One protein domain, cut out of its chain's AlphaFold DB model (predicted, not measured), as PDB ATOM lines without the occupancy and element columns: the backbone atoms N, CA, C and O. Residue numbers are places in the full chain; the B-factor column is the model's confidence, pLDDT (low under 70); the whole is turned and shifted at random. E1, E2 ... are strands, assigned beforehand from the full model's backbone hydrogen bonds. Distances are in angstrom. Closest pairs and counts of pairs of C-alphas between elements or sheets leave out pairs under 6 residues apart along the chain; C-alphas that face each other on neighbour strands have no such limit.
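Overview. This is residues 20 to 90 of the 90 residues of an uncharacterized protein of human gut metagenome (UniProt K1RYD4). One strongly twisted sheet of four strands, E3, E6, E5 and E4 side by side, makes the body, and a small two-stranded hairpin, E1 and E2, reaches out from it as an arm whose turn, residues 24 to 29, sticks out free. The long link from E4 to E5 first folds back beside E4, where residues 62 to 63 pair with residues 55 to 56. The printed part has 71 residues with no named helix and six named strands, E1 to E6 along the chain; it is all strand by class, though under half of the residues, 34 of 71, are in named elements. Both sheets are antiparallel, the larger in the order E3, E6, E5, E4. The whole is compact, with a radius of gyration of the C-alphas of 12.7 A, and spans 37 by 25 by 23 A, the arm adding to the length.

Along the chain. In the larger sheet, E3 is residues 37 to 41, 13.3 A long, and E6 is residues 85 to 89, 13.4 A, ending at C-alpha 89 at (-7.074, -5.991, 37.907). E5, residues 72 to 80, is the longest strand at 20.5 A, beginning at C-alpha 72 at (0.245, -14.259, 34.137). E4 is residues 50 to 56, 18.1 A. In the hairpin, E1 is residues 20 to 23, beginning at C-alpha 20 at (-7.550, -2.647, 24.192), and E2 is residues 30 to 33.

Arrangement. E3 and E4 are the edge strands of the larger sheet. E3 and E6 are antiparallel at 149 degrees, with N 40 and O 86 2.8 A apart, within hydrogen-bond range. E6 and E5 form a hairpin, antiparallel at 134 degrees, with N 87 and O 78 at 2.8 A. E5 bends by 77 degrees at residue 77. E5 and E4 are a hairpin with a long link; N 52 and O 74 are 2.9 A apart. E4, E5 and E6 form a meander, each strand the antiparallel neighbour of the one before, and with E3 a Greek key, the first strand being the antiparallel neighbour of the fourth. E1 and E2 are a hairpin at 167 degrees, with N 21 and O 31 at 2.8 A. E2 and E3 meet only through their link; E1 is apart from E3.

Size, cuts and confidence. The C-alphas farthest apart, those of His 25 and Asn 68, are 38.2 A from each other. The printed part has no cut and ends at the chain's last residue, Leu 90. The link from E4 to E5, 15 residues, is long; those from E2 to E3 and from E5 to E6 are tight. The mean pLDDT of the printed part is 88.4, and no printed residue is under 70.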
ATOM      1  N   VAL A  20      -7.136  -3.655  25.174       87.25
ATOM      2  CA  VAL A  20      -7.550  -2.647  24.192       87.25
ATOM      3  C   VAL A  20      -8.993  -2.237  24.485       87.25
ATOM      4  O   VAL A  20      -9.899  -3.065  24.440       87.25
ATOM      5  N   ARG A  21      -9.210  -0.952  24.776       84.69
ATOM      6  CA  ARG A  21     -10.524  -0.404  25.149       84.69
ATOM      7  C   ARG A  21     -11.292   0.165  23.960       84.69
ATOM      8  O   ARG A  21     -12.517   0.118  23.938       84.69
ATOM      9  N   ALA A  22     -10.568   0.688  22.977       82.44
ATOM     10  CA  ALA A  22     -11.114   1.194  21.727       82.44
ATOM     11  C   ALA A  22     -10.036   1.145  20.645       82.44
ATOM     12  O   ALA A  22      -8.855   1.351  20.928       82.44
ATOM     13  N   VAL A  23     -10.458   0.896  19.412       83.38
ATOM     14  CA  VAL A  23      -9.635   1.035  18.209       83.38
ATOM     15  C   VAL A  23     -10.231   2.190  17.410       83.38
ATOM     16  O   VAL A  23     -11.452   2.290  17.295       83.38
ATOM     17  N   ALA A  24      -9.385   3.090  16.916       84.38
ATOM     18  CA  ALA A  24      -9.798   4.182  16.049       84.38
ATOM     19  C   ALA A  24     -10.458   3.628  14.781       84.38
ATOM     20  O   ALA A  24     -10.153   2.521  14.337       84.38
ATOM     21  N   HIS A  25     -11.356   4.409  14.182       80.44
ATOM     22  CA  HIS A  25     -12.121   3.979  13.009       80.44
ATOM     23  C   HIS A  25     -11.227   3.605  11.811       80.44
ATOM     24  O   HIS A  25     -11.601   2.786  10.979       80.44
ATOM     25  N   ASP A  26     -10.033   4.191  11.724       86.06
ATOM     26  CA  ASP A  26      -9.043   3.895  10.686       86.06
ATOM     27  C   ASP A  26      -8.163   2.669  10.994       86.06
ATOM     28  O   ASP A  26      -7.335   2.288  10.168       86.06
ATOM     29  N   GLY A  27      -8.314   2.060  12.176       79.69
ATOM     30  CA  GLY A  27      -7.525   0.917  12.630       79.69
ATOM     31  C   GLY A  27      -6.062   1.232  12.959       79.69
ATOM     32  O   GLY A  27      -5.316   0.310  13.283       79.69
ATOM     33  N   LYS A  28      -5.631   2.499  12.883       81.81
ATOM     34  CA  LYS A  28      -4.216   2.894  13.028       81.81
ATOM     35  C   LYS A  28      -3.822   3.241  14.457       81.81
ATOM     36  O   LYS A  28      -2.641   3.214  14.787       81.81
ATOM     37  N   ALA A  29      -4.799   3.562  15.297       81.31
ATOM     38  CA  ALA A  29      -4.591   3.873  16.702       81.31
ATOM     39  C   ALA A  29      -5.548   3.067  17.575       81.31
ATOM     40  O   ALA A  29      -6.651   2.710  17.164       81.31
ATOM     41  N   CYS A  30      -5.148   2.797  18.808       84.56
ATOM     42  CA  CYS A  30      -6.028   2.210  19.800       84.56
ATOM     43  C   CYS A  30      -5.628   2.670  21.199       84.56
ATOM     44  O   CYS A  30      -4.472   2.989  21.471       84.56
ATOM     45  N   THR A  31      -6.607   2.734  22.092       83.81
ATOM     46  CA  THR A  31      -6.381   3.066  23.497       83.81
ATOM     47  C   THR A  31      -6.248   1.773  24.283       83.81
ATOM     48  O   THR A  31      -7.171   0.950  24.267       83.81
ATOM     49  N   VAL A  32      -5.135   1.603  24.993       86.62
ATOM     50  CA  VAL A  32      -4.884   0.433  25.839       86.62
ATOM     51  C   VAL A  32      -4.948   0.843  27.299       86.62
ATOM     52  O   VAL A  32      -4.298   1.797  27.719       86.62
ATOM     53  N   GLN A  33      -5.743   0.114  28.071       87.31
ATOM     54  CA  GLN A  33      -5.730   0.206  29.518       87.31
ATOM     55  C   GLN A  33      -4.620  -0.707  30.038       87.31
ATOM     56  O   GLN A  33      -4.665  -1.912  29.807       87.31
ATOM     57  N   LEU A  34      -3.625  -0.123  30.704       86.94
ATOM     58  CA  LEU A  34      -2.478  -0.839  31.281       86.94
ATOM     59  C   LEU A  34      -2.618  -1.069  32.793       86.94
ATOM     60  O   LEU A  34      -1.739  -1.659  33.400       86.94
ATOM     61  N   GLY A  35      -3.687  -0.564  33.413       87.56
ATOM     62  CA  GLY A  35      -3.878  -0.673  34.854       87.56
ATOM     63  C   GLY A  35      -5.313  -0.409  35.290       87.56
ATOM     64  O   GLY A  35      -6.122   0.168  34.554       87.56
ATOM     65  N   GLY A  36      -5.633  -0.838  36.507       90.94
ATOM     66  CA  GLY A  36      -6.968  -0.701  37.089       90.94
ATOM     67  C   GLY A  36      -7.878  -1.873  36.730       90.94
ATOM     68  O   GLY A  36      -7.408  -2.959  36.410       90.94
ATOM     69  N   LEU A  37      -9.192  -1.671  36.822       91.56
ATOM     70  CA  LEU A  37     -10.170  -2.738  36.601       91.56
ATOM     71  C   LEU A  37     -10.607  -2.789  35.139       91.56
ATOM     72  O   LEU A  37     -11.021  -1.771  34.582       91.56
ATOM     73  N   ALA A  38     -10.545  -3.971  34.534       91.25
ATOM     74  CA  ALA A  38     -10.969  -4.207  33.163       91.25
ATOM     75  C   ALA A  38     -11.909  -5.412  33.079       91.25
ATOM     76  O   ALA A  38     -11.652  -6.465  33.662       91.25
ATOM     77  N   SER A  39     -12.999  -5.257  32.329       92.25
ATOM     78  CA  SER A  39     -13.892  -6.360  31.977       92.25
ATOM     79  C   SER A  39     -13.364  -7.060  30.730       92.25
ATOM     80  O   SER A  39     -13.353  -6.475  29.647       92.25
ATOM     81  N   VAL A  40     -12.961  -8.316  30.877       91.94
ATOM     82  CA  VAL A  40     -12.466  -9.170  29.793       91.94
ATOM     83  C   VAL A  40     -13.454 -10.298  29.525       91.94
ATOM     84  O   VAL A  40     -14.134 -10.769  30.436       91.94
ATOM     85  N   LYS A  41     -13.564 -10.726  28.268       92.81
ATOM     86  CA  LYS A  41     -14.251 -11.982  27.943       92.81
ATOM     87  C   LYS A  41     -13.326 -13.130  28.292       92.81
ATOM     88  O   LYS A  41     -12.126 -12.999  28.064       92.81
ATOM     89  N   TYR A  42     -13.873 -14.225  28.799       92.19
ATOM     90  CA  TYR A  42     -13.101 -15.447  28.954       92.19
ATOM     91  C   TYR A  42     -13.641 -16.558  28.059       92.19
ATOM     92  O   TYR A  42     -14.836 -16.609  27.762       92.19
ATOM     93  N   SER A  43     -12.756 -17.448  27.631       89.94
ATOM     94  CA  SER A  43     -13.087 -18.638  26.856       89.94
ATOM     95  C   SER A  43     -12.802 -19.910  27.660       89.94
ATOM     96  O   SER A  43     -11.899 -19.965  28.497       89.94
ATOM     97  N   GLY A  44     -13.623 -20.940  27.436       87.81
ATOM     98  CA  GLY A  44     -13.534 -22.211  28.154       87.81
ATOM     99  C   GLY A  44     -14.002 -22.110  29.608       87.81
ATOM    100  O   GLY A  44     -15.094 -21.618  29.896       87.81
ATOM    101  N   THR A  45     -13.196 -22.631  30.532       86.31
ATOM    102  CA  THR A  45     -13.542 -22.683  31.955       86.31
ATOM    103  C   THR A  45     -13.430 -21.309  32.607       86.31
ATOM    104  O   THR A  45     -12.402 -20.644  32.503       86.31
ATOM    105  N   ALA A  46     -14.456 -20.937  33.373       87.25
ATOM    106  CA  ALA A  46     -14.458 -19.715  34.162       87.25
ATOM    107  C   ALA A  46     -13.221 -19.623  35.087       87.25
ATOM    108  O   ALA A  46     -12.846 -20.620  35.733       87.25
ATOM    109  N   PRO A  47     -12.565 -18.452  35.157       88.12
ATOM    110  CA  PRO A  47     -11.519 -18.212  36.142       88.12
ATOM    111  C   PRO A  47     -12.111 -18.155  37.557       88.12
ATOM    112  O   PRO A  47     -13.304 -17.919  37.731       88.12
ATOM    113  N   ALA A  48     -11.292 -18.414  38.576       89.06
ATOM    114  CA  ALA A  48     -11.734 -18.307  39.963       89.06
ATOM    115  C   ALA A  48     -11.597 -16.857  40.446       89.06
ATOM    116  O   ALA A  48     -10.671 -16.154  40.041       89.06
ATOM    117  N   VAL A  49     -12.497 -16.415  41.326       92.56
ATOM    118  CA  VAL A  49     -12.325 -15.141  42.039       92.56
ATOM    119  C   VAL A  49     -11.100 -15.211  42.956       92.56
ATOM    120  O   VAL A  49     -10.834 -16.244  43.566       92.56
ATOM    121  N   GLY A  50     -10.352 -14.111  43.050       92.75
ATOM    122  CA  GLY A  50      -9.030 -14.072  43.675       92.75
ATOM    123  C   GLY A  50      -7.895 -14.098  42.646       92.75
ATOM    124  O   GLY A  50      -8.101 -13.792  41.472       92.75
ATOM    125  N   PHE A  51      -6.676 -14.408  43.089       91.69
ATOM    126  CA  PHE A  51      -5.540 -14.536  42.176       91.69
ATOM    127  C   PHE A  51      -5.695 -15.794  41.317       91.69
ATOM    128  O   PHE A  51      -5.734 -16.905  41.841       91.69
ATOM    129  N   SER A  52      -5.777 -15.599  40.003       91.62
ATOM    130  CA  SER A  52      -5.851 -16.660  39.001       91.62
ATOM    131  C   SER A  52      -4.812 -16.417  37.916       91.62
ATOM    132  O   SER A  52      -4.584 -15.281  37.502       91.62
ATOM    133  N   GLU A  53      -4.207 -17.489  37.419       91.81
ATOM    134  CA  GLU A  53      -3.371 -17.417  36.226       91.81
ATOM    135  C   GLU A  53      -4.248 -17.340  34.979       91.81
ATOM    136  O   GLU A  53      -5.161 -18.150  34.799       91.81
ATOM    137  N   LEU A  54      -3.969 -16.359  34.124       91.50
ATOM    138  CA  LEU A  54      -4.666 -16.152  32.861       91.50
ATOM    139  C   LEU A  54      -3.658 -15.984  31.729       91.50
ATOM    140  O   LEU A  54      -2.595 -15.381  31.893       91.50
ATOM    141  N   VAL A  55      -4.047 -16.474  30.562       92.00
ATOM    142  CA  VAL A  55      -3.366 -16.256  29.284       92.00
ATOM    143  C   VAL A  55      -4.332 -15.600  28.306       92.00
ATOM    144  O   VAL A  55      -5.548 -15.639  28.503       92.00
ATOM    145  N   ALA A  56      -3.812 -14.988  27.250       91.25
ATOM    146  CA  ALA A  56      -4.641 -14.543  26.140       91.25
ATOM    147  C   ALA A  56      -5.217 -15.746  25.374       91.25
ATOM    148  O   ALA A  56      -4.545 -16.761  25.197       91.25
ATOM    149  N   ASP A  57      -6.444 -15.611  24.868       89.94
ATOM    150  CA  ASP A  57      -7.100 -16.642  24.046       89.94
ATOM    151  C   ASP A  57      -6.831 -16.496  22.534       89.94
ATOM    152  O   ASP A  57      -7.337 -17.268  21.721       89.94
ATOM    153  N   GLY A  58      -6.066 -15.473  22.133       85.94
ATOM    154  CA  GLY A  58      -5.774 -15.144  20.732       85.94
ATOM    155  C   GLY A  58      -6.907 -14.439  19.969       85.94
ATOM    156  O   GLY A  58      -6.686 -13.925  18.874       85.94
ATOM    157  N   SER A  59      -8.106 -14.351  20.546       86.38
ATOM    158  CA  SER A  59      -9.299 -13.714  19.965       86.38
ATOM    159  C   SER A  59      -9.673 -12.392  20.645       86.38
ATOM    160  O   SER A  59     -10.663 -11.754  20.282       86.38
ATOM    161  N   GLY A  60      -8.862 -11.942  21.607       83.94
ATOM    162  CA  GLY A  60      -9.074 -10.708  22.370       83.94
ATOM    163  C   GLY A  60      -9.787 -10.918  23.708       83.94
ATOM    164  O   GLY A  60     -10.207  -9.940  24.329       83.94
ATOM    165  N   GLY A  61      -9.937 -12.168  24.141       89.12
ATOM    166  CA  GLY A  61     -10.315 -12.557  25.491       89.12
ATOM    167  C   GLY A  61      -9.158 -13.220  26.239       89.12
ATOM    168  O   GLY A  61      -7.995 -13.174  25.827       89.12
ATOM    169  N   VAL A  62      -9.500 -13.833  27.367       91.38
ATOM    170  CA  VAL A  62      -8.571 -14.557  28.236       91.38
ATOM    171  C   VAL A  62      -9.022 -16.000  28.426       91.38
ATOM    172  O   VAL A  62     -10.205 -16.311  28.352       91.38
ATOM    173  N   SER A  63      -8.100 -16.894  28.728       91.44
ATOM    174  CA  SER A  63      -8.417 -18.264  29.120       91.44
ATOM    175  C   SER A  63      -7.530 -18.698  30.277       91.44
ATOM    176  O   SER A  63      -6.549 -18.032  30.622       91.44
ATOM    177  N   LYS A  64      -7.869 -19.836  30.884       89.31
ATOM    178  CA  LYS A  64      -6.909 -20.531  31.744       89.31
ATOM    179  C   LYS A  64      -5.703 -20.988  30.907       89.31
ATOM    180  O   LYS A  64      -5.887 -21.306  29.727       89.31
ATOM    181  N   PRO A  65      -4.495 -21.011  31.492       87.31
ATOM    182  CA  PRO A  65      -3.351 -21.646  30.859       87.31
ATOM    183  C   PRO A  65      -3.671 -23.119  30.579       87.31
ATOM    184  O   PRO A  65      -4.292 -23.794  31.400       87.31
ATOM    185  N   GLY A  66      -3.288 -23.590  29.392       82.25
ATOM    186  CA  GLY A  66      -3.327 -25.014  29.062       82.25
ATOM    187  C   GLY A  66      -2.185 -25.776  29.737       82.25
ATOM    188  O   GLY A  66      -1.302 -25.169  30.346       82.25
ATOM    189  N   ASP A  67      -2.176 -27.100  29.591       75.94
ATOM    190  CA  ASP A  67      -1.091 -27.939  30.103       75.94
ATOM    191  C   ASP A  67       0.271 -27.464  29.561       75.94
ATOM    192  O   ASP A  67       0.428 -27.216  28.364       75.94
ATOM    193  N   ASN A  68       1.255 -27.323  30.456       76.12
ATOM    194  CA  ASN A  68       2.595 -26.784  30.182       76.12
ATOM    195  C   ASN A  68       2.654 -25.320  29.700       76.12
ATOM    196  O   ASN A  68       3.664 -24.915  29.122       76.12
ATOM    197  N   GLN A  69       1.623 -24.507  29.954       78.69
ATOM    198  CA  GLN A  69       1.686 -23.058  29.742       78.69
ATOM    199  C   GLN A  69       1.710 -22.301  31.069       78.69
ATOM    200  O   GLN A  69       0.956 -22.610  31.987       78.69
ATOM    201  N   ASN A  70       2.549 -21.268  31.153       79.62
ATOM    202  CA  ASN A  70       2.548 -20.344  32.282       79.62
ATOM    203  C   ASN A  70       1.653 -19.148  31.968       79.62
ATOM    204  O   ASN A  70       1.906 -18.396  31.027       79.62
ATOM    205  N   GLY A  71       0.613 -18.965  32.780       83.81
ATOM    206  CA  GLY A  71      -0.188 -17.749  32.750       83.81
ATOM    207  C   GLY A  71       0.471 -16.603  33.503       83.81
ATOM    208  O   GLY A  71       1.391 -16.779  34.297       83.81
ATOM    209  N   SER A  72      -0.039 -15.400  33.269       88.69
ATOM    210  CA  SER A  72       0.245 -14.259  34.137       88.69
ATOM    211  C   SER A  72      -0.770 -14.239  35.277       88.69
ATOM    212  O   SER A  72      -1.953 -14.512  35.065       88.69
ATOM    213  N   SER A  73      -0.318 -13.947  36.497       90.12
ATOM    214  CA  SER A  73      -1.205 -13.890  37.661       90.12
ATOM    215  C   SER A  73      -1.994 -12.583  37.663       90.12
ATOM    216  O   SER A  73      -1.411 -11.500  37.702       90.12
ATOM    217  N   TYR A  74      -3.319 -12.693  37.648       91.50
ATOM    218  CA  TYR A  74      -4.240 -11.565  37.714       91.50
ATOM    219  C   TYR A  74      -5.189 -11.717  38.894       91.50
ATOM    220  O   TYR A  74      -5.668 -12.811  39.196       91.50
ATOM    221  N   LEU A  75      -5.516 -10.597  39.535       93.50
ATOM    222  CA  LEU A  75      -6.582 -10.573  40.529       93.50
ATOM    223  C   LEU A  75      -7.929 -10.482  39.809       93.50
ATOM    224  O   LEU A  75      -8.244  -9.460  39.202       93.50
ATOM    225  N   VAL A  76      -8.726 -11.539  39.902       93.81
ATOM    226  CA  VAL A  76     -10.102 -11.607  39.408       93.81
ATOM    227  C   VAL A  76     -11.037 -11.156  40.526       93.81
ATOM    228  O   VAL A  76     -11.116 -11.790  41.577       93.81
ATOM    229  N   LEU A  77     -11.752 -10.055  40.313       93.50
ATOM    230  CA  LEU A  77     -12.677  -9.498  41.302       93.50
ATOM    231  C   LEU A  77     -14.070 -10.113  41.186       93.50
ATOM    232  O   LEU A  77     -14.734 -10.333  42.195       93.50
ATOM    233  N   SER A  78     -14.526 -10.368  39.962       93.81
ATOM    234  CA  SER A  78     -15.832 -10.968  39.706       93.81
ATOM    235  C   SER A  78     -15.842 -11.731  38.391       93.81
ATOM    236  O   SER A  78     -15.068 -11.438  37.475       93.81
ATOM    237  N   VAL A  79     -16.732 -12.715  38.303       93.44
ATOM    238  CA  VAL A  79     -16.950 -13.528  37.108       93.44
ATOM    239  C   VAL A  79     -18.445 -13.603  36.851       93.44
ATOM    240  O   VAL A  79     -19.218 -13.968  37.733       93.44
ATOM    241  N   ASP A  80     -18.837 -13.229  35.644       93.62
ATOM    242  CA  ASP A  80     -20.183 -13.360  35.118       93.62
ATOM    243  C   ASP A  80     -20.208 -14.537  34.143       93.62
ATOM    244  O   ASP A  80     -19.804 -14.430  32.978       93.62
ATOM    245  N   SER A  81     -20.686 -15.673  34.647       88.19
ATOM    246  CA  SER A  81     -20.772 -16.914  33.884       88.19
ATOM    247  C   SER A  81     -21.830 -16.882  32.784       88.19
ATOM    248  O   SER A  81     -21.704 -17.610  31.804       88.19
ATOM    249  N   ALA A  82     -22.861 -16.046  32.930       89.00
ATOM    250  CA  ALA A  82     -23.926 -15.919  31.943       89.00
ATOM    251  C   ALA A  82     -23.466 -15.080  30.743       89.00
ATOM    252  O   ALA A  82     -23.776 -15.410  29.600       89.00
ATOM    253  N   ALA A  83     -22.689 -14.022  30.992       89.62
ATOM    254  CA  ALA A  83     -22.127 -13.173  29.943       89.62
ATOM    255  C   ALA A  83     -20.763 -13.651  29.412       89.62
ATOM    256  O   ALA A  83     -20.268 -13.081  28.435       89.62
ATOM    257  N   GLY A  84     -20.131 -14.641  30.058       92.38
ATOM    258  CA  GLY A  84     -18.786 -15.113  29.715       92.38
ATOM    259  C   GLY A  84     -17.711 -14.048  29.947       92.38
ATOM    260  O   GLY A  84     -16.821 -13.858  29.113       92.38
ATOM    261  N   LYS A  85     -17.831 -13.278  31.036       93.56
ATOM    262  CA  LYS A  85     -16.939 -12.150  31.346       93.56
ATOM    263  C   LYS A  85     -16.350 -12.251  32.742       93.56
ATOM    264  O   LYS A  85     -16.975 -12.768  33.656       93.56
ATOM    265  N   ALA A  86     -15.161 -11.697  32.918       93.38
ATOM    266  CA  ALA A  86     -14.521 -11.532  34.213       93.38
ATOM    267  C   ALA A  86     -14.027 -10.092  34.372       93.38
ATOM    268  O   ALA A  86     -13.606  -9.461  33.401       93.38
ATOM    269  N   VAL A  87     -14.084  -9.562  35.590       94.12
ATOM    270  CA  VAL A  87     -13.452  -8.290  35.944       94.12
ATOM    271  C   VAL A  87     -12.116  -8.599  36.594       94.12
ATOM    272  O   VAL A  87     -12.072  -9.237  37.644       94.12
ATOM    273  N   ILE A  88     -11.039  -8.134  35.970       93.88
ATOM    274  CA  ILE A  88      -9.670  -8.348  36.438       93.88
ATOM    275  C   ILE A  88      -8.996  -7.024  36.773       93.88
ATOM    276  O   ILE A  88      -9.324  -5.985  36.198       93.88
ATOM    277  N   LYS A  89      -8.034  -7.070  37.692       93.25
ATOM    278  CA  LYS A  89      -7.074  -5.991  37.907       93.25
ATOM    279  C   LYS A  89      -5.864  -6.212  37.005       93.25
ATOM    280  O   LYS A  89      -5.208  -7.239  37.148       93.25
ATOM    281  N   LEU A  90      -5.617  -5.253  36.116       88.50
ATOM    282  CA  LEU A  90      -4.414  -5.143  35.288       88.50
ATOM    283  C   LEU A  90      -3.265  -4.524  36.087       88.50
ATOM    284  O   LEU A  90      -3.553  -3.582  36.875       88.50
TER     285      LEU A  90